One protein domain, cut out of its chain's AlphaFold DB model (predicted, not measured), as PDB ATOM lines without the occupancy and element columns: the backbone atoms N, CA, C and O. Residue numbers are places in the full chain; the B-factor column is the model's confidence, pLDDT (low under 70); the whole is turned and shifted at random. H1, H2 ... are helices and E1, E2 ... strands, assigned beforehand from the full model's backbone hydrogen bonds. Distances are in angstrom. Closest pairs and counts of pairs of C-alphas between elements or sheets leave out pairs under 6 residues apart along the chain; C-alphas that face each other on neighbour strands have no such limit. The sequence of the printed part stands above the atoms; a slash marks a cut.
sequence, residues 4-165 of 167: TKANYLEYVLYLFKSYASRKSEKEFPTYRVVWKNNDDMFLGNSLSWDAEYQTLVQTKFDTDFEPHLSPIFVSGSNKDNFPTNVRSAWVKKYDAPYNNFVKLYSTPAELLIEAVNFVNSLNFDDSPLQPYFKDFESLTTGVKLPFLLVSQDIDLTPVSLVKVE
ATOM      1  N   THR A   4      98.948 134.650 158.622       88.62
ATOM      2  CA  THR A   4      98.475 133.321 158.189       88.62
ATOM      3  C   THR A   4      97.925 133.369 156.763       88.62
ATOM      4  O   THR A   4      98.270 132.537 155.922       88.62
ATOM      5  N   LYS A   5      97.123 134.387 156.441       90.88
ATOM      6  CA  LYS A   5      96.628 134.594 155.076       90.88
ATOM      7  C   LYS A   5      97.735 134.987 154.098       90.88
ATOM      8  O   LYS A   5      97.640 134.612 152.933       90.88
ATOM      9  N   ALA A   6      98.761 135.716 154.537       92.88
ATOM     10  CA  ALA A   6      99.917 136.031 153.697       92.88
ATOM     11  C   ALA A   6     100.694 134.762 153.310       92.88
ATOM     12  O   ALA A   6     100.926 134.534 152.123       92.88
ATOM     13  N   ASN A   7     100.943 133.876 154.282       91.25
ATOM     14  CA  ASN A   7     101.536 132.558 154.048       91.25
ATOM     15  C   ASN A   7     100.722 131.769 153.016       91.25
ATOM     16  O   ASN A   7     101.257 131.197 152.067       91.25
ATOM     17  N   TYR A   8      99.397 131.758 153.169       93.00
ATOM     18  CA  TYR A   8      98.522 131.024 152.257       93.00
ATOM     19  C   TYR A   8      98.526 131.646 150.863       93.00
ATOM     20  O   TYR A   8      98.532 130.907 149.882       93.00
ATOM     21  N   LEU A   9      98.562 132.976 150.758       95.31
ATOM     22  CA  LEU A   9      98.648 133.676 149.479       95.31
ATOM     23  C   LEU A   9      99.931 133.311 148.732       95.31
ATOM     24  O   LEU A   9      99.860 132.943 147.560       95.31
ATOM     25  N   GLU A  10     101.080 133.338 149.404       94.50
ATOM     26  CA  GLU A  10     102.353 132.927 148.802       94.50
ATOM     27  C   GLU A  10     102.338 131.454 148.382       94.50
ATOM     28  O   GLU A  10     102.756 131.122 147.269       94.50
ATOM     29  N   TYR A  11     101.784 130.569 149.214       94.12
ATOM     30  CA  TYR A  11     101.648 129.156 148.863       94.12
ATOM     31  C   TYR A  11     100.715 128.937 147.662       94.12
ATOM     32  O   TYR A  11     101.000 128.127 146.782       94.12
ATOM     33  N   VAL A  12      99.611 129.678 147.581       95.00
ATOM     34  CA  VAL A  12      98.655 129.615 146.467       95.00
ATOM     35  C   VAL A  12      99.286 130.105 145.167       95.00
ATOM     36  O   VAL A  12      99.107 129.462 144.133       95.00
ATOM     37  N   LEU A  13     100.062 131.190 145.202       95.38
ATOM     38  CA  LEU A  13     100.816 131.674 144.039       95.38
ATOM     39  C   LEU A  13     101.831 130.632 143.550       95.38
ATOM     40  O   LEU A  13     101.953 130.421 142.339       95.38
ATOM     41  N   TYR A  14     102.496 129.932 144.474       93.25
ATOM     42  CA  TYR A  14     103.344 128.786 144.142       93.25
ATOM     43  C   TYR A  14     102.545 127.668 143.453       93.25
ATOM     44  O   TYR A  14     102.948 127.208 142.387       93.25
ATOM     45  N   LEU A  15     101.378 127.273 143.982       93.56
ATOM     46  CA  LEU A  15     100.539 126.238 143.358       93.56
ATOM     47  C   LEU A  15     100.108 126.620 141.936       93.56
ATOM     48  O   LEU A  15     100.184 125.786 141.031       93.56
ATOM     49  N   PHE A  16      99.709 127.878 141.724       94.19
ATOM     50  CA  PHE A  16      99.392 128.397 140.393       94.19
ATOM     51  C   PHE A  16     100.588 128.291 139.438       94.19
ATOM     52  O   PHE A  16     100.407 127.813 138.315       94.19
ATOM     53  N   LYS A  17     101.797 128.666 139.886       92.75
ATOM     54  CA  LYS A  17     103.037 128.539 139.098       92.75
ATOM     55  C   LYS A  17     103.285 127.085 138.720       92.75
ATOM     56  O   LYS A  17     103.328 126.754 137.539       92.75
ATOM     57  N   SER A  18     103.397 126.209 139.720       89.69
ATOM     58  CA  SER A  18     103.728 124.796 139.523       89.69
ATOM     59  C   SER A  18     102.728 124.104 138.599       89.69
ATOM     60  O   SER A  18     103.111 123.280 137.766       89.69
ATOM     61  N   TYR A  19     101.442 124.436 138.716       90.81
ATOM     62  CA  TYR A  19     100.414 123.853 137.865       90.81
ATOM     63  C   TYR A  19     100.465 124.388 136.430       90.81
ATOM     64  O   TYR A  19     100.383 123.591 135.491       90.81
ATOM     65  N   ALA A  20     100.637 125.702 136.240       90.19
ATOM     66  CA  ALA A  20     100.811 126.296 134.916       90.19
ATOM     67  C   ALA A  20     102.029 125.693 134.203       90.19
ATOM     68  O   ALA A  20     101.895 125.224 133.071       90.19
ATOM     69  N   SER A  21     103.167 125.595 134.900       89.81
ATOM     70  CA  SER A  21     104.396 125.007 134.364       89.81
ATOM     71  C   SER A  21     104.220 123.558 133.937       89.81
ATOM     72  O   SER A  21     104.606 123.183 132.830       89.81
ATOM     73  N   ARG A  22     103.564 122.744 134.774       88.06
ATOM     74  CA  ARG A  22     103.283 121.340 134.454       88.06
ATOM     75  C   ARG A  22     102.359 121.187 133.245       88.06
ATOM     76  O   ARG A  22     102.536 120.253 132.473       88.06
ATOM     77  N   LYS A  23     101.352 122.052 133.092       86.12
ATOM     78  CA  LYS A  23     100.374 121.955 131.994       86.12
ATOM     79  C   LYS A  23     100.915 122.436 130.654       86.12
ATOM     80  O   LYS A  23     100.451 121.944 129.631       86.12
ATOM     81  N   SER A  24     101.833 123.400 130.646       87.31
ATOM     82  CA  SER A  24     102.407 123.929 129.405       87.31
ATOM     83  C   SER A  24     103.777 123.360 129.057       87.31
ATOM     84  O   SER A  24     104.298 123.735 128.010       87.31
ATOM     85  N   GLU A  25     104.380 122.567 129.947       86.69
ATOM     86  CA  GLU A  25     105.772 122.104 129.844       86.69
ATOM     87  C   GLU A  25     106.757 123.279 129.678       86.69
ATOM     88  O   GLU A  25     107.707 123.224 128.900       86.69
ATOM     89  N   LYS A  26     106.498 124.393 130.382       87.50
ATOM     90  CA  LYS A  26     107.333 125.607 130.346       87.50
ATOM     91  C   LYS A  26     107.577 126.146 131.746       87.50
ATOM     92  O   LYS A  26     106.693 126.112 132.596       87.50
ATOM     93  N   GLU A  27     108.755 126.711 131.960       86.25
ATOM     94  CA  GLU A  27     109.032 127.515 133.148       86.25
ATOM     95  C   GLU A  27     108.237 128.826 133.102       86.25
ATOM     96  O   GLU A  27     108.119 129.469 132.053       86.25
ATOM     97  N   PHE A  28     107.683 129.214 134.248       88.62
ATOM     98  CA  PHE A  28     107.003 130.496 134.434       88.62
ATOM     99  C   PHE A  28     107.780 131.341 135.446       88.62
ATOM    100  O   PHE A  28     108.426 130.788 136.337       88.62
ATOM    101  N   PRO A  29     107.721 132.680 135.354       89.62
ATOM    102  CA  PRO A  29     108.383 133.538 136.326       89.62
ATOM    103  C   PRO A  29     107.881 133.291 137.744       89.62
ATOM    104  O   PRO A  29     106.704 133.018 137.947       89.62
ATOM    105  N   THR A  30     108.746 133.476 138.736       90.38
ATOM    106  CA  THR A  30     108.308 133.590 140.129       90.38
ATOM    107  C   THR A  30     107.815 135.013 140.385       90.38
ATOM    108  O   THR A  30     108.501 135.983 140.059       90.38
ATOM    109  N   TYR A  31     106.635 135.146 140.989       93.62
ATOM    110  CA  TYR A  31     106.112 136.431 141.445       93.62
ATOM    111  C   TYR A  31     106.323 136.615 142.949       93.62
ATOM    112  O   TYR A  31     106.059 135.700 143.730       93.62
ATOM    113  N   ARG A  32     106.740 137.816 143.357       94.62
ATOM    114  CA  ARG A  32     106.682 138.286 144.750       94.62
ATOM    115  C   ARG A  32     105.516 139.244 144.928       94.62
ATOM    116  O   ARG A  32     105.185 140.002 144.018       94.62
ATOM    117  N   VAL A  33     104.916 139.211 146.111       97.19
ATOM    118  CA  VAL A  33     103.827 140.115 146.481       97.19
ATOM    119  C   VAL A  33     104.416 141.437 146.967       97.19
ATOM    120  O   VAL A  33     105.310 141.453 147.811       97.19
ATOM    121  N   VAL A  34     103.897 142.543 146.440       97.25
ATOM    122  CA  VAL A  34     104.066 143.867 147.045       97.25
ATOM    123  C   VAL A  34     103.036 143.994 148.154       97.25
ATOM    124  O   VAL A  34     101.828 143.997 147.891       97.25
ATOM    125  N   TRP A  35     103.517 144.098 149.382       97.31
ATOM    126  CA  TRP A  35     102.693 144.272 150.565       97.31
ATOM    127  C   TRP A  35     102.580 145.747 150.915       97.31
ATOM    128  O   TRP A  35     103.544 146.500 150.800       97.31
ATOM    129  N   LYS A  36     101.401 146.144 151.384       96.50
ATOM    130  CA  LYS A  36     101.160 147.421 152.044       96.50
ATOM    131  C   LYS A  36     100.771 147.175 153.496       96.50
ATOM    132  O   LYS A  36      99.882 146.366 153.762       96.50
ATOM    133  N   ASN A  37     101.408 147.895 154.409       94.19
ATOM    134  CA  ASN A  37     101.021 147.992 155.812       94.19
ATOM    135  C   ASN A  37     101.014 149.478 156.185       94.19
ATOM    136  O   ASN A  37     102.032 150.148 156.038       94.19
ATOM    137  N   ASN A  38      99.864 150.001 156.621       89.94
ATOM    138  CA  ASN A  38      99.653 151.445 156.787       89.94
ATOM    139  C   ASN A  38     100.032 152.216 155.508       89.94
ATOM    140  O   ASN A  38      99.510 151.894 154.441       89.94
ATOM    141  N   ASP A  39     100.927 153.200 155.597       89.31
ATOM    142  CA  ASP A  39     101.398 153.996 154.457       89.31
ATOM    143  C   ASP A  39     102.676 153.444 153.808       89.31
ATOM    144  O   ASP A  39     103.125 153.971 152.790       89.31
ATOM    145  N   ASP A  40     103.228 152.352 154.339       92.06
ATOM    146  CA  ASP A  40     104.439 151.734 153.814       92.06
ATOM    147  C   ASP A  40     104.139 150.603 152.835       92.06
ATOM    148  O   ASP A  40     103.241 149.779 153.034       92.06
ATOM    149  N   MET A  41     104.951 150.543 151.779       96.50
ATOM    150  CA  MET A  41     104.978 149.431 150.835       96.50
ATOM    151  C   MET A  41     106.318 148.711 150.911       96.50
ATOM    152  O   MET A  41     107.373 149.341 151.026       96.50
ATOM    153  N   PHE A  42     106.290 147.388 150.820       96.56
ATOM    154  CA  PHE A  42     107.489 146.569 150.900       96.56
ATOM    155  C   PHE A  42     107.361 145.273 150.100       96.56
ATOM    156  O   PHE A  42     106.266 144.799 149.789       96.56
ATOM    157  N   LEU A  43     108.511 144.693 149.784       96.19
ATOM    158  CA  LEU A  43     108.650 143.311 149.354       96.19
ATOM    159  C   LEU A  43     109.150 142.487 150.536       96.19
ATOM    160  O   LEU A  43     109.987 142.940 151.312       96.19
ATOM    161  N   GLY A  44     108.644 141.273 150.669       92.88
ATOM    162  CA  GLY A  44     109.054 140.350 151.714       92.88
ATOM    163  C   GLY A  44     108.327 139.029 151.542       92.88
ATOM    164  O   GLY A  44     107.191 139.003 151.063       92.88
ATOM    165  N   ASN A  45     108.993 137.942 151.908       91.56
ATOM    166  CA  ASN A  45     108.444 136.597 151.827       91.56
ATOM    167  C   ASN A  45     108.050 136.116 153.221       91.56
ATOM    168  O   ASN A  45     108.891 136.018 154.112       91.56
ATOM    169  N   SER A  46     106.766 135.849 153.405       89.69
ATOM    170  CA  SER A  46     106.213 135.248 154.620       89.69
ATOM    171  C   SER A  46     106.482 133.737 154.675       89.69
ATOM    172  O   SER A  46     106.582 133.160 155.755       89.69
ATOM    173  N   LEU A  47     106.722 133.101 153.518       89.31
ATOM    174  CA  LEU A  47     107.201 131.722 153.420       89.31
ATOM    175  C   LEU A  47     108.673 131.627 153.019       89.31
ATOM    176  O   LEU A  47     109.219 132.476 152.322       89.31
ATOM    177  N   SER A  48     109.315 130.532 153.423       86.38
ATOM    178  CA  SER A  48     110.677 130.187 153.012       86.38
ATOM    179  C   SER A  48     110.680 128.897 152.200       86.38
ATOM    180  O   SER A  48     109.982 127.940 152.526       86.38
ATOM    181  N   TRP A  49     111.490 128.873 151.146       85.62
ATOM    182  CA  TRP A  49     111.635 127.731 150.251       85.62
ATOM    183  C   TRP A  49     113.093 127.299 150.229       85.62
ATOM    184  O   TRP A  49     113.993 128.140 150.191       85.62
ATOM    185  N   ASP A  50     113.315 125.994 150.262       83.44
ATOM    186  CA  ASP A  50     114.599 125.415 149.912       83.44
ATOM    187  C   ASP A  50     114.835 125.597 148.406       83.44
ATOM    188  O   ASP A  50     113.972 125.248 147.599       83.44
ATOM    189  N   ALA A  51     115.969 126.188 148.033       74.31
ATOM    190  CA  ALA A  51     116.247 126.551 146.645       74.31
ATOM    191  C   ALA A  51     116.531 125.330 145.755       74.31
ATOM    192  O   ALA A  51     116.184 125.346 144.577       74.31
ATOM    193  N   GLU A  52     117.131 124.275 146.312       75.12
ATOM    194  CA  GLU A  52     117.550 123.084 145.567       75.12
ATOM    195  C   GLU A  52     116.355 122.180 145.244       75.12
ATOM    196  O   GLU A  52     116.177 121.737 144.110       75.12
ATOM    197  N   TYR A  53     115.489 121.956 146.230       72.62
ATOM    198  CA  TYR A  53     114.359 121.036 146.131       72.62
ATOM    199  C   TYR A  53     113.012 121.744 145.956       72.62
ATOM    200  O   TYR A  53     111.974 121.076 145.948       72.62
ATOM    201  N   GLN A  54     112.997 123.083 145.883       74.62
ATOM    202  CA  GLN A  54     111.787 123.923 145.845       74.62
ATOM    203  C   GLN A  54     110.743 123.515 146.894       74.62
ATOM    204  O   GLN A  54     109.529 123.553 146.665       74.62
ATOM    205  N   THR A  55     111.224 123.065 148.050       83.50
ATOM    206  CA  THR A  55     110.390 122.518 149.115       83.50
ATOM    207  C   THR A  55     110.136 123.601 150.144       83.50
ATOM    208  O   THR A  55     111.037 124.347 150.516       83.50
ATOM    209  N   LEU A  56     108.893 123.706 150.605       87.69
ATOM    210  CA  LEU A  56     108.538 124.628 151.673       87.69
ATOM    211  C   LEU A  56     109.318 124.260 152.942       87.69
ATOM    212  O   LEU A  56     109.324 123.096 153.340       87.69
ATOM    213  N   VAL A  57     109.956 125.234 153.586       86.50
ATOM    214  CA  VAL A  57     110.744 125.028 154.806       86.50
ATOM    215  C   VAL A  57     110.328 126.004 155.900       86.50
ATOM    216  O   VAL A  57     109.835 127.100 155.637       86.50
ATOM    217  N   GLN A  58     110.568 125.607 157.142       84.00
ATOM    218  CA  GLN A  58     110.560 126.483 158.310       84.00
ATOM    219  C   GLN A  58     111.912 126.407 159.006       84.00
ATOM    220  O   GLN A  58     112.520 125.336 159.075       84.00
ATOM    221  N   THR A  59     112.354 127.521 159.573       77.12
ATOM    222  CA  THR A  59     113.513 127.524 160.464       77.12
ATOM    223  C   THR A  59     113.119 126.893 161.794       77.12
ATOM    224  O   THR A  59     112.160 127.319 162.442       77.12
ATOM    225  N   LYS A  60     113.860 125.869 162.205       77.81
ATOM    226  CA  LYS A  60     113.816 125.303 163.552       77.81
ATOM    227  C   LYS A  60     115.167 125.487 164.216       77.81
ATOM    228  O   LYS A  60     116.173 125.662 163.542       77.81
ATOM    229  N   PHE A  61     115.158 125.440 165.537       71.69
ATOM    230  CA  PHE A  61     116.361 125.472 166.348       71.69
ATOM    231  C   PHE A  61     116.526 124.111 167.007       71.69
ATOM    232  O   PHE A  61     115.531 123.504 167.422       71.69
ATOM    233  N   ASP A  62     117.749 123.603 167.035       77.25
ATOM    234  CA  ASP A  62     118.069 122.415 167.820       77.25
ATOM    235  C   ASP A  62     118.278 122.771 169.304       77.25
ATOM    236  O   ASP A  62     117.979 123.882 169.752       77.25
ATOM    237  N   THR A  63     118.742 121.801 170.092       85.12
ATOM    238  CA  THR A  63     118.991 121.978 171.530       85.12
ATOM    239  C   THR A  63     120.087 122.993 171.839       85.12
ATOM    240  O   THR A  63     120.090 123.537 172.942       85.12
ATOM    241  N   ASP A  64     120.973 123.260 170.881       87.62
ATOM    242  CA  ASP A  64     122.083 124.204 171.005       87.62
ATOM    243  C   ASP A  64     121.728 125.581 170.421       87.62
ATOM    244  O   ASP A  64     122.564 126.481 170.382       87.62
ATOM    245  N   PHE A  65     120.461 125.774 170.034       74.25
ATOM    246  CA  PHE A  65     119.953 126.962 169.351       74.25
ATOM    247  C   PHE A  65     120.593 127.212 167.979       74.25
ATOM    248  O   PHE A  65     120.542 128.336 167.474       74.25
ATOM    249  N   GLU A  66     121.117 126.174 167.327       79.06
ATOM    250  CA  GLU A  66     121.589 126.281 165.951       79.06
ATOM    251  C   GLU A  66     120.396 126.204 164.978       79.06
ATOM    252  O   GLU A  66     119.547 125.301 165.074       79.06
ATOM    253  N   PRO A  67     120.274 127.166 164.042       77.56
ATOM    254  CA  PRO A  67     119.181 127.185 163.087       77.56
ATOM    255  C   PRO A  67     119.380 126.108 162.019       77.56
ATOM    256  O   PRO A  67     120.407 126.047 161.347       77.56
ATOM    257  N   HIS A  68     118.346 125.312 161.776       82.38
ATOM    258  CA  HIS A  68     118.287 124.383 160.656       82.38
ATOM    259  C   HIS A  68     116.961 124.518 159.905       82.38
ATOM    260  O   HIS A  68     115.903 124.799 160.476       82.38
ATOM    261  N   LEU A  69     117.015 124.308 158.589       83.94
ATOM    262  CA  LEU A  69     115.827 124.300 157.744       83.94
ATOM    263  C   LEU A  69     115.126 122.947 157.883       83.94
ATOM    264  O   LEU A  69     115.665 121.905 157.521       83.94
ATOM    265  N   SER A  70     113.906 122.964 158.412       84.44
ATOM    266  CA  SER A  70     113.032 121.799 158.482       84.44
ATOM    267  C   SER A  70     112.035 121.861 157.328       84.44
ATOM    268  O   SER A  70     111.217 122.784 157.294       84.44
ATOM    269  N   PRO A  71     112.014 120.865 156.429       87.06
ATOM    270  CA  PRO A  71     110.981 120.764 155.411       87.06
ATOM    271  C   PRO A  71     109.576 120.695 156.014       87.06
ATOM    272  O   PRO A  71     109.359 120.105 157.079       87.06
ATOM    273  N   ILE A  72     108.616 121.286 155.309       86.31
ATOM    274  CA  ILE A  72     107.187 121.213 155.586       86.31
ATOM    275  C   ILE A  72     106.538 120.439 154.440       86.31
ATOM    276  O   ILE A  72     106.482 120.903 153.300       86.31
ATOM    277  N   PHE A  73     106.029 119.249 154.747       81.94
ATOM    278  CA  PHE A  73     105.458 118.355 153.747       81.94
ATOM    279  C   PHE A  73     103.933 118.406 153.730       81.94
ATOM    280  O   PHE A  73     103.276 118.542 154.762       81.94
ATOM    281  N   VAL A  74     103.366 118.203 152.540       80.88
ATOM    282  CA  VAL A  74     101.952 117.848 152.393       80.88
ATOM    283  C   VAL A  74     101.788 116.417 152.901       80.88
ATOM    284  O   VAL A  74     102.340 115.488 152.312       80.88
ATOM    285  N   SER A  75     101.032 116.234 153.979       76.00
ATOM    286  CA  SER A  75     100.784 114.914 154.567       76.00
ATOM    287  C   SER A  75      99.334 114.487 154.390       76.00
ATOM    288  O   SER A  75      98.413 115.221 154.737       76.00
ATOM    289  N   GLY A  76      99.118 113.250 153.937       65.12
ATOM    290  CA  GLY A  76      97.781 112.657 153.864       65.12
ATOM    291  C   GLY A  76      97.131 112.400 155.230       65.12
ATOM    292  O   GLY A  76      95.909 112.259 155.288       65.12
ATOM    293  N   SER A  77      97.920 112.356 156.312       70.12
ATOM    294  CA  SER A  77      97.445 112.065 157.672       70.12
ATOM    295  C   SER A  77      96.897 113.280 158.419       70.12
ATOM    296  O   SER A  77      96.224 113.101 159.427       70.12
ATOM    297  N   ASN A  78      97.173 114.499 157.945       72.69
ATOM    298  CA  ASN A  78      96.791 115.727 158.637       72.69
ATOM    299  C   ASN A  78      96.254 116.747 157.626       72.69
ATOM    300  O   ASN A  78      96.958 117.658 157.185       72.69
ATOM    301  N   LYS A  79      95.021 116.496 157.166       76.44
ATOM    302  CA  LYS A  79      94.398 117.221 156.048       76.44
ATOM    303  C   LYS A  79      93.951 118.631 156.405       76.44
ATOM    304  O   LYS A  79      93.850 119.452 155.499       76.44
ATOM    305  N   ASP A  80      93.731 118.889 157.687       80.94
ATOM    306  CA  ASP A  80      93.213 120.164 158.183       80.94
ATOM    307  C   ASP A  80      94.330 121.193 158.423       80.94
ATOM    308  O   ASP A  80      94.079 122.395 158.448       80.94
ATOM    309  N   ASN A  81      95.592 120.744 158.441       83.94
ATOM    310  CA  ASN A  81      96.750 121.601 158.675       83.94
ATOM    311  C   ASN A  81      97.386 122.120 157.383       83.94
ATOM    312  O   ASN A  81      97.412 121.452 156.343       83.94
ATOM    313  N   PHE A  82      97.979 123.310 157.478       86.94
ATOM    314  CA  PHE A  82      98.836 123.863 156.435       86.94
ATOM    315  C   PHE A  82     100.097 122.995 156.237       86.94
ATOM    316  O   PHE A  82     100.672 122.538 157.227       86.94
ATOM    317  N   PRO A  83     100.562 122.760 154.989       89.62
ATOM    318  CA  PRO A  83     100.028 123.256 153.711       89.62
ATOM    319  C   PRO A  83      98.949 122.365 153.067       89.62
ATOM    320  O   PRO A  83      98.424 122.695 151.998       89.62
ATOM    321  N   THR A  84      98.617 121.225 153.679       90.00
ATOM    322  CA  THR A  84      97.714 120.214 153.107       90.00
ATOM    323  C   THR A  84      96.301 120.743 152.875       90.00
ATOM    324  O   THR A  84      95.734 120.489 151.807       90.00
ATOM    325  N   ASN A  85      95.739 121.485 153.831       88.62
ATOM    326  CA  ASN A  85      94.388 122.051 153.741       88.62
ATOM    327  C   ASN A  85      94.240 122.997 152.535       88.62
ATOM    328  O   ASN A  85      93.337 122.822 151.712       88.62
ATOM    329  N   VAL A  86      95.185 123.927 152.366       92.19
ATOM    330  CA  VAL A  86      95.220 124.890 151.260       92.19
ATOM    331  C   VAL A  86      95.374 124.161 149.931       92.19
ATOM    332  O   VAL A  86      94.593 124.402 149.010       92.19
ATOM    333  N   ARG A  87      96.326 123.222 149.825       92.06
ATOM    334  CA  ARG A  87      96.535 122.453 148.589       92.06
ATOM    335  C   ARG A  87      95.299 121.647 148.204       92.06
ATOM    336  O   ARG A  87      94.924 121.633 147.036       92.06
ATOM    337  N   SER A  88      94.670 120.982 149.168       91.38
ATOM    338  CA  SER A  88      93.491 120.144 148.923       91.38
ATOM    339  C   SER A  88      92.308 120.980 148.435       91.38
ATOM    340  O   SER A  88      91.660 120.616 147.451       91.38
ATOM    341  N   ALA A  89      92.060 122.131 149.068       92.25
ATOM    342  CA  ALA A  89      91.038 123.076 148.629       92.25
ATOM    343  C   ALA A  89      91.348 123.651 147.237       92.25
ATOM    344  O   ALA A  89      90.447 123.771 146.404       92.25
ATOM    345  N   TRP A  90      92.621 123.952 146.965       94.12
ATOM    346  CA  TRP A  90      93.065 124.483 145.678       94.12
ATOM    347  C   TRP A  90      92.822 123.463 144.567       94.12
ATOM    348  O   TRP A  90      92.122 123.766 143.607       94.12
ATOM    349  N   VAL A  91      93.294 122.222 144.737       92.12
ATOM    350  CA  VAL A  91      93.089 121.129 143.768       92.12
ATOM    351  C   VAL A  91      91.599 120.920 143.504       92.12
ATOM    352  O   VAL A  91      91.191 120.866 142.350       92.12
ATOM    353  N   LYS A  92      90.760 120.901 144.546       91.31
ATOM    354  CA  LYS A  92      89.305 120.749 144.387       91.31
ATOM    355  C   LYS A  92      88.675 121.846 143.517       91.31
ATOM    356  O   LYS A  92      87.736 121.556 142.780       91.31
ATOM    357  N   LYS A  93      89.147 123.093 143.617       91.56
ATOM    358  CA  LYS A  93      88.617 124.227 142.840       91.56
ATOM    359  C   LYS A  93      89.188 124.281 141.418       91.56
ATOM    360  O   LYS A  93      88.487 124.672 140.488       91.56
ATOM    361  N   TYR A  94      90.456 123.915 141.256       90.44
ATOM    362  CA  TYR A  94      91.254 124.276 140.086       90.44
ATOM    363  C   TYR A  94      91.687 123.093 139.210       90.44
ATOM    364  O   TYR A  94      91.998 123.306 138.038       90.44
ATOM    365  N   ASP A  95      91.640 121.852 139.693       83.38
ATOM    366  CA  ASP A  95      91.985 120.653 138.910       83.38
ATOM    367  C   ASP A  95      90.829 120.207 137.992       83.38
ATOM    368  O   ASP A  95      90.336 119.083 138.045       83.38
ATOM    369  N   ALA A  96      90.350 121.137 137.161       79.31
ATOM    370  CA  ALA A  96      89.315 120.906 136.163       79.31
ATOM    371  C   ALA A  96      89.905 120.971 134.739       79.31
ATOM    372  O   ALA A  96      90.777 121.804 134.467       79.31
ATOM    373  N   PRO A  97      89.415 120.140 133.796       66.50
ATOM    374  CA  PRO A  97      90.004 119.981 132.462       66.50
ATOM    375  C   PRO A  97      89.950 121.231 131.565       66.50
ATOM    376  O   PRO A  97      90.678 121.288 130.580       66.50
ATOM    377  N   TYR A  98      89.133 122.234 131.899       61.72
ATOM    378  CA  TYR A  98      88.908 123.427 131.066       61.72
ATOM    379  C   TYR A  98      89.506 124.723 131.633       61.72
ATOM    380  O   TYR A  98      89.268 125.803 131.093       61.72
ATOM    381  N   ASN A  99      90.289 124.647 132.707       75.88
ATOM    382  CA  ASN A  99      90.888 125.834 133.307       75.88
ATOM    383  C   ASN A  99      92.144 126.279 132.540       75.88
ATOM    384  O   ASN A  99      93.118 125.533 132.418       75.88
ATOM    385  N   ASN A 100      92.152 127.526 132.058       82.12
ATOM    386  CA  ASN A 100      93.296 128.107 131.354       82.12
ATOM    387  C   ASN A 100      94.256 128.821 132.324       82.12
ATOM    388  O   ASN A 100      94.310 130.051 132.384       82.12
ATOM    389  N   PHE A 101      95.022 128.036 133.087       84.94
ATOM    390  CA  PHE A 101      95.998 128.563 134.054       84.94
ATOM    391  C   PHE A 101      97.139 129.330 133.410       84.94
ATOM    392  O   PHE A 101      97.627 130.280 134.003       84.94
ATOM    393  N   VAL A 102      97.541 128.951 132.196       87.25
ATOM    394  CA  VAL A 102      98.587 129.662 131.455       87.25
ATOM    395  C   VAL A 102      98.172 131.112 131.223       87.25
ATOM    396  O   VAL A 102      98.956 132.026 131.479       87.25
ATOM    397  N   LYS A 103      96.922 131.334 130.792       89.25
ATOM    398  CA  LYS A 103      96.386 132.683 130.594       89.25
ATOM    399  C   LYS A 103      96.295 133.445 131.914       89.25
ATOM    400  O   LYS A 103      96.774 134.569 131.968       89.25
ATOM    401  N   LEU A 104      95.738 132.828 132.961       90.75
ATOM    402  CA  LEU A 104      95.620 133.466 134.278       90.75
ATOM    403  C   LEU A 104      96.995 133.874 134.828       90.75
ATOM    404  O   LEU A 104      97.174 135.009 135.252       90.75
ATOM    405  N   TYR A 105      97.981 132.975 134.770       91.44
ATOM    406  CA  TYR A 105      99.328 133.233 135.282       91.44
ATOM    407  C   TYR A 105     100.059 134.330 134.500       91.44
ATOM    408  O   TYR A 105     100.872 135.060 135.061       91.44
ATOM    409  N   SER A 106      99.744 134.481 133.212       88.44
ATOM    410  CA  SER A 106     100.321 135.523 132.356       88.44
ATOM    411  C   SER A 106      99.725 136.917 132.604       88.44
ATOM    412  O   SER A 106     100.234 137.890 132.049       88.44
ATOM    413  N   THR A 107      98.685 137.032 133.441       93.25
ATOM    414  CA  THR A 107      98.042 138.302 133.801       93.25
ATOM    415  C   THR A 107      98.180 138.549 135.311       93.25
ATOM    416  O   THR A 107      97.288 138.182 136.076       93.25
ATOM    417  N   PRO A 108      99.265 139.199 135.785       94.12
ATOM    418  CA  PRO A 108      99.568 139.304 137.218       94.12
ATOM    419  C   PRO A 108      98.453 139.929 138.067       94.12
ATOM    420  O   PRO A 108      98.222 139.503 139.195       94.12
ATOM    421  N   ALA A 109      97.729 140.911 137.524       95.19
ATOM    422  CA  ALA A 109      96.605 141.536 138.219       95.19
ATOM    423  C   ALA A 109      95.438 140.555 138.440       95.19
ATOM    424  O   ALA A 109      94.927 140.448 139.552       95.19
ATOM    425  N   GLU A 110      95.049 139.803 137.405       95.62
ATOM    426  CA  GLU A 110      93.996 138.781 137.509       95.62
ATOM    427  C   GLU A 110      94.434 137.635 138.424       95.62
ATOM    428  O   GLU A 110      93.649 137.182 139.256       95.62
ATOM    429  N   LEU A 111      95.699 137.210 138.322       96.50
ATOM    430  CA  LEU A 111      96.278 136.192 139.194       96.50
ATOM    431  C   LEU A 111      96.207 136.610 140.667       96.50
ATOM    432  O   LEU A 111      95.795 135.808 141.504       96.50
ATOM    433  N   LEU A 112      96.582 137.854 140.985       97.81
ATOM    434  CA  LEU A 112      96.538 138.358 142.355       97.81
ATOM    435  C   LEU A 112      95.110 138.390 142.895       97.81
ATOM    436  O   LEU A 112      94.864 137.899 143.994       97.81
ATOM    437  N   ILE A 113      94.172 138.939 142.116       97.25
ATOM    438  CA  ILE A 113      92.757 139.015 142.494       97.25
ATOM    439  C   ILE A 113      92.206 137.611 142.755       97.25
ATOM    440  O   ILE A 113      91.599 137.374 143.801       97.25
ATOM    441  N   GLU A 114      92.450 136.662 141.851       96.75
ATOM    442  CA  GLU A 114      91.961 135.290 141.999       96.75
ATOM    443  C   GLU A 114      92.596 134.580 143.201       96.75
ATOM    444  O   GLU A 114      91.894 133.908 143.962       96.75
ATOM    445  N   ALA A 115      93.901 134.762 143.427       97.12
ATOM    446  CA  ALA A 115      94.606 134.180 144.564       97.12
ATOM    447  C   ALA A 115      94.102 134.747 145.904       97.12
ATOM    448  O   ALA A 115      93.842 133.983 146.834       97.12
ATOM    449  N   VAL A 116      93.888 136.063 145.995       97.38
ATOM    450  CA  VAL A 116      93.322 136.722 147.184       97.38
ATOM    451  C   VAL A 116      91.890 136.256 147.439       97.38
ATOM    452  O   VAL A 116      91.553 135.913 148.575       97.38
ATOM    453  N   ASN A 117      91.055 136.182 146.399       96.44
ATOM    454  CA  ASN A 117      89.687 135.672 146.505       96.44
ATOM    455  C   ASN A 117      89.667 134.223 146.997       96.44
ATOM    456  O   ASN A 117      88.875 133.876 147.874       96.44
ATOM    457  N   PHE A 118      90.556 133.379 146.469       96.12
ATOM    458  CA  PHE A 118      90.688 132.000 146.917       96.12
ATOM    459  C   PHE A 118      91.099 131.919 148.390       96.12
ATOM    460  O   PHE A 118      90.403 131.263 149.162       96.12
ATOM    461  N   VAL A 119      92.157 132.624 148.809       94.81
ATOM    462  CA  VAL A 119      92.613 132.623 150.212       94.81
ATOM    463  C   VAL A 119      91.517 133.107 151.154       94.81
ATOM    464  O   VAL A 119      91.304 132.504 152.201       94.81
ATOM    465  N   ASN A 120      90.784 134.156 150.782       93.56
ATOM    466  CA  ASN A 120      89.683 134.670 151.597       93.56
ATOM    467  C   ASN A 120      88.472 133.730 151.675       93.56
ATOM    468  O   ASN A 120      87.660 133.904 152.578       93.56
ATOM    469  N   SER A 121      88.351 132.751 150.774       93.25
ATOM    470  CA  SER A 121      87.284 131.741 150.810       93.25
ATOM    471  C   SER A 121      87.585 130.535 151.707       93.25
ATOM    472  O   SER A 121      86.702 129.708 151.931       93.25
ATOM    473  N   LEU A 122      88.823 130.402 152.196       90.44
ATOM    474  CA  LEU A 122      89.217 129.313 153.087       90.44
ATOM    475  C   LEU A 122      88.782 129.616 154.527       90.44
ATOM    476  O   LEU A 122      88.881 130.753 154.977       90.44
ATOM    477  N   ASN A 123      88.337 128.589 155.256       78.25
ATOM    478  CA  ASN A 123      88.147 128.671 156.705       78.25
ATOM    479  C   ASN A 123      89.468 128.311 157.394       78.25
ATOM    480  O   ASN A 123      90.101 127.318 157.034       78.25
ATOM    481  N   PHE A 124      89.904 129.155 158.327       70.75
ATOM    482  CA  PHE A 124      91.253 129.123 158.890       70.75
ATOM    483  C   PHE A 124      91.290 128.359 160.213       70.75
ATOM    484  O   PHE A 124      90.395 128.537 161.035       70.75
ATOM    485  N   ASP A 125      92.368 127.604 160.426       63.69
ATOM    486  CA  ASP A 125      92.892 127.331 161.764       63.69
ATOM    487  C   ASP A 125      94.069 128.278 162.031       63.69
ATOM    488  O   ASP A 125      94.885 128.549 161.138       63.69
ATOM    489  N   ASP A 126      94.154 128.783 163.261       55.97
ATOM    490  CA  ASP A 126      95.267 129.601 163.736       55.97
ATOM    491  C   ASP A 126      96.513 128.726 163.896       55.97
ATOM    492  O   ASP A 126      96.754 128.125 164.940       55.97
ATOM    493  N   SER A 127      97.333 128.644 162.852       55.75
ATOM    494  CA  SER A 127      98.665 128.051 162.966       55.75
ATOM    495  C   SER A 127      99.702 129.057 162.485       55.75
ATOM    496  O   SER A 127      99.970 129.130 161.281       55.75
ATOM    497  N   PRO A 128     100.300 129.854 163.387       52.94
ATOM    498  CA  PRO A 128     101.302 130.813 162.981       52.94
ATOM    499  C   PRO A 128     102.612 130.064 162.730       52.94
ATOM    500  O   PRO A 128     103.293 129.617 163.652       52.94
ATOM    501  N   LEU A 129     102.998 129.970 161.456       66.25
ATOM    502  CA  LEU A 129     104.424 130.008 161.139       66.25
ATOM    503  C   LEU A 129     105.010 131.282 161.772       66.25
ATOM    504  O   LEU A 129     104.290 132.266 161.965       66.25
ATOM    505  N   GLN A 130     106.288 131.245 162.156       71.38
ATOM    506  CA  GLN A 130     106.930 132.342 162.890       71.38
ATOM    507  C   GLN A 130     106.669 133.707 162.226       71.38
ATOM    508  O   GLN A 130     106.764 133.806 161.000       71.38
ATOM    509  N   PRO A 131     106.363 134.766 163.003       83.62
ATOM    510  CA  PRO A 131     105.927 136.028 162.439       83.62
ATOM    511  C   PRO A 131     107.082 136.888 161.933       83.62
ATOM    512  O   PRO A 131     107.517 137.835 162.586       83.62
ATOM    513  N   TYR A 132     107.587 136.546 160.751       86.50
ATOM    514  CA  TYR A 132     108.635 137.298 160.075       86.50
ATOM    515  C   TYR A 132     108.393 137.397 158.567       86.50
ATOM    516  O   TYR A 132     107.684 136.588 157.972       86.50
ATOM    517  N   PHE A 133     109.036 138.384 157.948       90.19
ATOM    518  CA  PHE A 133     109.267 138.431 156.508       90.19
ATOM    519  C   PHE A 133     110.743 138.210 156.221       90.19
ATOM    520  O   PHE A 133     111.586 138.879 156.811       90.19
ATOM    521  N   LYS A 134     111.065 137.302 155.305       90.25
ATOM    522  CA  LYS A 134     112.409 137.126 154.754       90.25
ATOM    523  C   LYS A 134     112.638 138.070 153.576       90.25
ATOM    524  O   LYS A 134     111.682 138.440 152.889       90.25
ATOM    525  N   ASP A 135     113.902 138.411 153.332       90.94
ATOM    526  CA  ASP A 135     114.353 139.199 152.179       90.94
ATOM    527  C   ASP A 135     113.557 140.504 152.051       90.94
ATOM    528  O   ASP A 135     113.019 140.849 150.992       90.94
ATOM    529  N   PHE A 136     113.415 141.184 153.188       93.69
ATOM    530  CA  PHE A 136     112.610 142.384 153.316       93.69
ATOM    531  C   PHE A 136     113.270 143.545 152.574       93.69
ATOM    532  O   PHE A 136     114.453 143.829 152.758       93.69
ATOM    533  N   GLU A 137     112.478 144.255 151.781       96.06
ATOM    534  CA  GLU A 137     112.875 145.479 151.098       96.06
ATOM    535  C   GLU A 137     111.743 146.503 151.190       96.06
ATOM    536  O   GLU A 137     110.676 146.324 150.601       96.06
ATOM    537  N   SER A 138     111.976 147.592 151.923       95.62
ATOM    538  CA  SER A 138     111.061 148.731 151.953       95.62
ATOM    539  C   SER A 138     111.127 149.474 150.622       95.62
ATOM    540  O   SER A 138     112.188 149.952 150.226       95.62
ATOM    541  N   LEU A 139     109.983 149.626 149.959       94.69
ATOM    542  CA  LEU A 139     109.870 150.400 148.721       94.69
ATOM    543  C   LEU A 139     109.794 151.907 148.994       94.69
ATOM    544  O   LEU A 139     110.101 152.702 148.110       94.69
ATOM    545  N   THR A 140     109.409 152.302 150.212       91.44
ATOM    546  CA  THR A 140     109.374 153.706 150.646       91.44
ATOM    547  C   THR A 140     110.778 154.238 150.937       91.44
ATOM    548  O   THR A 140     111.142 155.325 150.498       91.44
ATOM    549  N   THR A 141     111.570 153.480 151.704       92.56
ATOM    550  CA  THR A 141     112.862 153.944 152.247       92.56
ATOM    551  C   THR A 141     114.079 153.326 151.563       92.56
ATOM    552  O   THR A 141     115.190 153.818 151.737       92.56
ATOM    553  N   GLY A 142     113.900 152.234 150.814       93.06
ATOM    554  CA  GLY A 142     114.993 151.461 150.219       93.06
ATOM    555  C   GLY A 142     115.755 150.569 151.205       93.06
ATOM    556  O   GLY A 142     116.713 149.908 150.805       93.06
ATOM    557  N   VAL A 143     115.364 150.529 152.486       95.12
ATOM    558  CA  VAL A 143     115.996 149.667 153.499       95.12
ATOM    559  C   VAL A 143     115.811 148.196 153.132       95.12
ATOM    560  O   VAL A 143     114.690 147.756 152.875       95.12
ATOM    561  N   LYS A 144     116.912 147.433 153.168       96.06
ATOM    562  CA  LYS A 144     116.937 145.986 152.923       96.06
ATOM    563  C   LYS A 144     117.394 145.243 154.172       96.06
ATOM    564  O   LYS A 144     118.417 145.604 154.754       96.06
ATOM    565  N   LEU A 145     116.656 144.211 154.568       90.50
ATOM    566  CA  LEU A 145     116.969 143.364 155.716       90.50
ATOM    567  C   LEU A 145     116.863 141.885 155.318       90.50
ATOM    568  O   LEU A 145     115.939 141.519 154.591       90.50
ATOM    569  N   PRO A 146     117.750 141.009 155.821       88.19
ATOM    570  CA  PRO A 146     117.649 139.572 155.559       88.19
ATOM    571  C   PRO A 146     116.350 138.982 156.123       88.19
ATOM    572  O   PRO A 146     115.763 138.073 155.538       88.19
ATOM    573  N   PHE A 147     115.873 139.528 157.242       88.94
ATOM    574  CA  PHE A 147     114.545 139.268 157.774       88.94
ATOM    575  C   PHE A 147     114.039 140.466 158.582       88.94
ATOM    576  O   PHE A 147     114.825 141.266 159.093       88.94
ATOM    577  N   LEU A 148     112.721 140.564 158.724       89.56
ATOM    578  CA  LEU A 148     112.027 141.520 159.576       89.56
ATOM    579  C   LEU A 148     111.034 140.765 160.460       89.56
ATOM    580  O   LEU A 148     110.133 140.106 159.947       89.56
ATOM    581  N   LEU A 149     111.185 140.876 161.780       88.94
ATOM    582  CA  LEU A 149     110.184 140.390 162.729       88.94
ATOM    583  C   LEU A 149     108.959 141.305 162.695       88.94
ATOM    584  O   LEU A 149     109.098 142.530 162.683       88.94
ATOM    585  N   VAL A 150     107.767 140.717 162.706       88.56
ATOM    586  CA  VAL A 150     106.500 141.452 162.671       88.56
ATOM    587  C   VAL A 150     105.568 141.011 163.793       88.56
ATOM    588  O   VAL A 150     105.715 139.936 164.370       88.56
ATOM    589  N   SER A 151     104.595 141.863 164.115       87.06
ATOM    590  CA  SER A 151     103.512 141.484 165.025       87.06
ATOM    591  C   SER A 151     102.652 140.379 164.406       87.06
ATOM    592  O   SER A 151     102.448 140.358 163.191       87.06
ATOM    593  N   GLN A 152     102.088 139.501 165.238       81.62
ATOM    594  CA  GLN A 152     101.070 138.539 164.797       81.62
ATOM    595  C   GLN A 152      99.811 139.245 164.266       81.62
ATOM    596  O   GLN A 152      99.173 138.749 163.338       81.62
ATOM    597  N   ASP A 153      99.524 140.443 164.784       86.12
ATOM    598  CA  ASP A 153      98.368 141.266 164.413       86.12
ATOM    599  C   ASP A 153      98.646 142.196 163.219       86.12
ATOM    600  O   ASP A 153      97.912 143.157 162.983       86.12
ATOM    601  N   ILE A 154      99.730 141.964 162.471       90.12
ATOM    602  CA  ILE A 154     100.057 142.780 161.302       90.12
ATOM    603  C   ILE A 154      98.929 142.718 160.260       90.12
ATOM    604  O   ILE A 154      98.505 141.638 159.846       90.12
ATOM    605  N   ASP A 155      98.467 143.886 159.801       92.69
ATOM    606  CA  ASP A 155      97.490 143.975 158.717       92.69
ATOM    607  C   ASP A 155      98.168 144.282 157.379       92.69
ATOM    608  O   ASP A 155      98.779 145.331 157.173       92.69
ATOM    609  N   LEU A 156      98.079 143.327 156.467       94.69
ATOM    610  CA  LEU A 156      98.758 143.327 155.183       94.69
ATOM    611  C   LEU A 156      97.746 143.439 154.053       94.69
ATOM    612  O   LEU A 156      96.826 142.628 153.936       94.69
ATOM    613  N   THR A 157      97.945 144.394 153.160       97.12
ATOM    614  CA  THR A 157      97.195 144.473 151.908       97.12
ATOM    615  C   THR A 157      98.114 144.072 150.759       97.12
ATOM    616  O   THR A 157      99.117 144.752 150.542       97.12
ATOM    617  N   PRO A 158      97.829 142.991 150.014       97.19
ATOM    618  CA  PRO A 158      98.559 142.704 148.789       97.19
ATOM    619  C   PRO A 158      98.145 143.708 147.708       97.19
ATOM    620  O   PRO A 158      96.961 143.849 147.404       97.19
ATOM    621  N   VAL A 159      99.114 144.419 147.138       96.56
ATOM    622  CA  VAL A 159      98.860 145.510 146.181       96.56
ATOM    623  C   VAL A 159      99.183 145.099 144.751       96.56
ATOM    624  O   VAL A 159      98.476 145.479 143.821       96.56
ATOM    625  N   SER A 160     100.259 144.340 144.557       96.50
ATOM    626  CA  SER A 160     100.745 143.973 143.228       96.50
ATOM    627  C   SER A 160     101.578 142.694 143.268       96.50
ATOM    628  O   SER A 160     101.988 142.237 144.337       96.50
ATOM    629  N   LEU A 161     101.845 142.139 142.088       97.06
ATOM    630  CA  LEU A 161     102.821 141.080 141.870       97.06
ATOM    631  C   LEU A 161     103.974 141.628 141.034       97.06
ATOM    632  O   LEU A 161     103.757 142.189 139.959       97.06
ATOM    633  N   VAL A 162     105.201 141.423 141.503       94.81
ATOM    634  CA  VAL A 162     106.418 141.763 140.761       94.81
ATOM    635  C   VAL A 162     107.138 140.492 140.344       94.81
ATOM    636  O   VAL A 162     107.282 139.556 141.134       94.81
ATOM    637  N   LYS A 163     107.557 140.438 139.079       92.88
ATOM    638  CA  LYS A 163     108.376 139.341 138.563       92.88
ATOM    639  C   LYS A 163     109.752 139.418 139.219       92.88
ATOM    640  O   LYS A 163     110.366 140.482 139.216       92.88
ATOM    641  N   VAL A 164     110.228 138.295 139.737       85.38
ATOM    642  CA  VAL A 164     111.614 138.141 140.178       85.38
ATOM    643  C   VAL A 164     112.379 137.478 139.047       85.38
ATOM    644  O   VAL A 164     111.937 136.457 138.517       85.38
ATOM    645  N   GLU A 165     113.488 138.082 138.642       68.81
ATOM    646  CA  GLU A 165     114.450 137.415 137.770       68.81
ATOM    647  C   GLU A 165     115.331 136.527 138.650       68.81
ATOM    648  O   GLU A 165     115.762 136.954 139.720       68.81
TER     649      GLU A 165
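What this domain is: This is residues 4 to 165 of the 167 residues of an uncharacterized protein of Ligilactobacillus animalis (UniProt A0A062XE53). A strongly twisted sheet of five strands has two helices, H1 and H4, packed over one face, over its E1 and E7 side, while H2 and H3 pack on H1. A separate two-stranded hairpin, E3 and E4, is set apart from this sheet and from H1. The 162 printed residues hold, in chain order, H1 E1 E2 E3 E4 H2 H3 H4 E5 E6 E7; the larger sheet runs E6 E5 E2 E1 E7, all antiparallel, and the class is mixed, helices and strands. The whole is compact, with a radius of gyration of the C-alphas of 16.0 A and spans of 49 by 41 by 31 A.

How they stand to each other: Begin with H1, residues 4 to 24, the hub, which touches three helices. It runs along E1, residues 30 to 37, at 21 degrees on the local plane and a height over the sheet of 9.9 A. E1 and E2, residues 40 to 45, form a hairpin; look for N 35 and O 42, 2.9 A apart. In the hairpin of E3, residues 56 to 61, and E4, residues 67 to 71, N 58 and O 70 are 2.9 A apart. Residues 8 to 15 of H1 touch H2, residues 84 to 94, closest at the C-alphas of Tyr 8 and Val 86, 7.0 A. Residues 16 to 24 of H1 touch H3, residues 101 to 105, closest at the C-alphas of Ala 20 and Val 102, 5.3 A. H4, residues 108 to 120, touches H1 at a steep tilt of 53 degrees, opposite ways; their closest C-alphas, Leu 9 and Val 119, are 6.2 A apart. H4 is on the same face as H1, at a height over the sheet of 9.6 A. E5, residues 132 to 138, is the neighbour of E2, with N 43 and O 137 2.8 A apart, and forms a hairpin with E6, residues 144 to 149, where N 148 and O 133 are 2.8 A apart. E7, residues 157 to 164, is the neighbour of E1, with N 34 and O 160 2.9 A apart, and bends by 55 degrees at residue 160. In H1, H2, H3 and H4 every O i to N i+4 pair is within hydrogen-bond range.

Where its parts are: Find C-alpha 4 at (98.475, 133.321, 158.189); from there H1 runs 30.5 A to C-alpha 24. E1 measures 22.5 A, E7 19.6 A and H4 18.1 A. E7 ends at C-alpha 164, (111.614, 138.141, 140.178).

The domain as a whole: The C-alphas farthest apart, Asp 64 and Tyr 98, are 51.9 A apart. The printed part has no cut; its long links are E4 to H2 and H4 to E5. Mean pLDDT of the printed part is 87.4; look for values under 70 at residues 76, 97 to 98, 125 to 129 and 165.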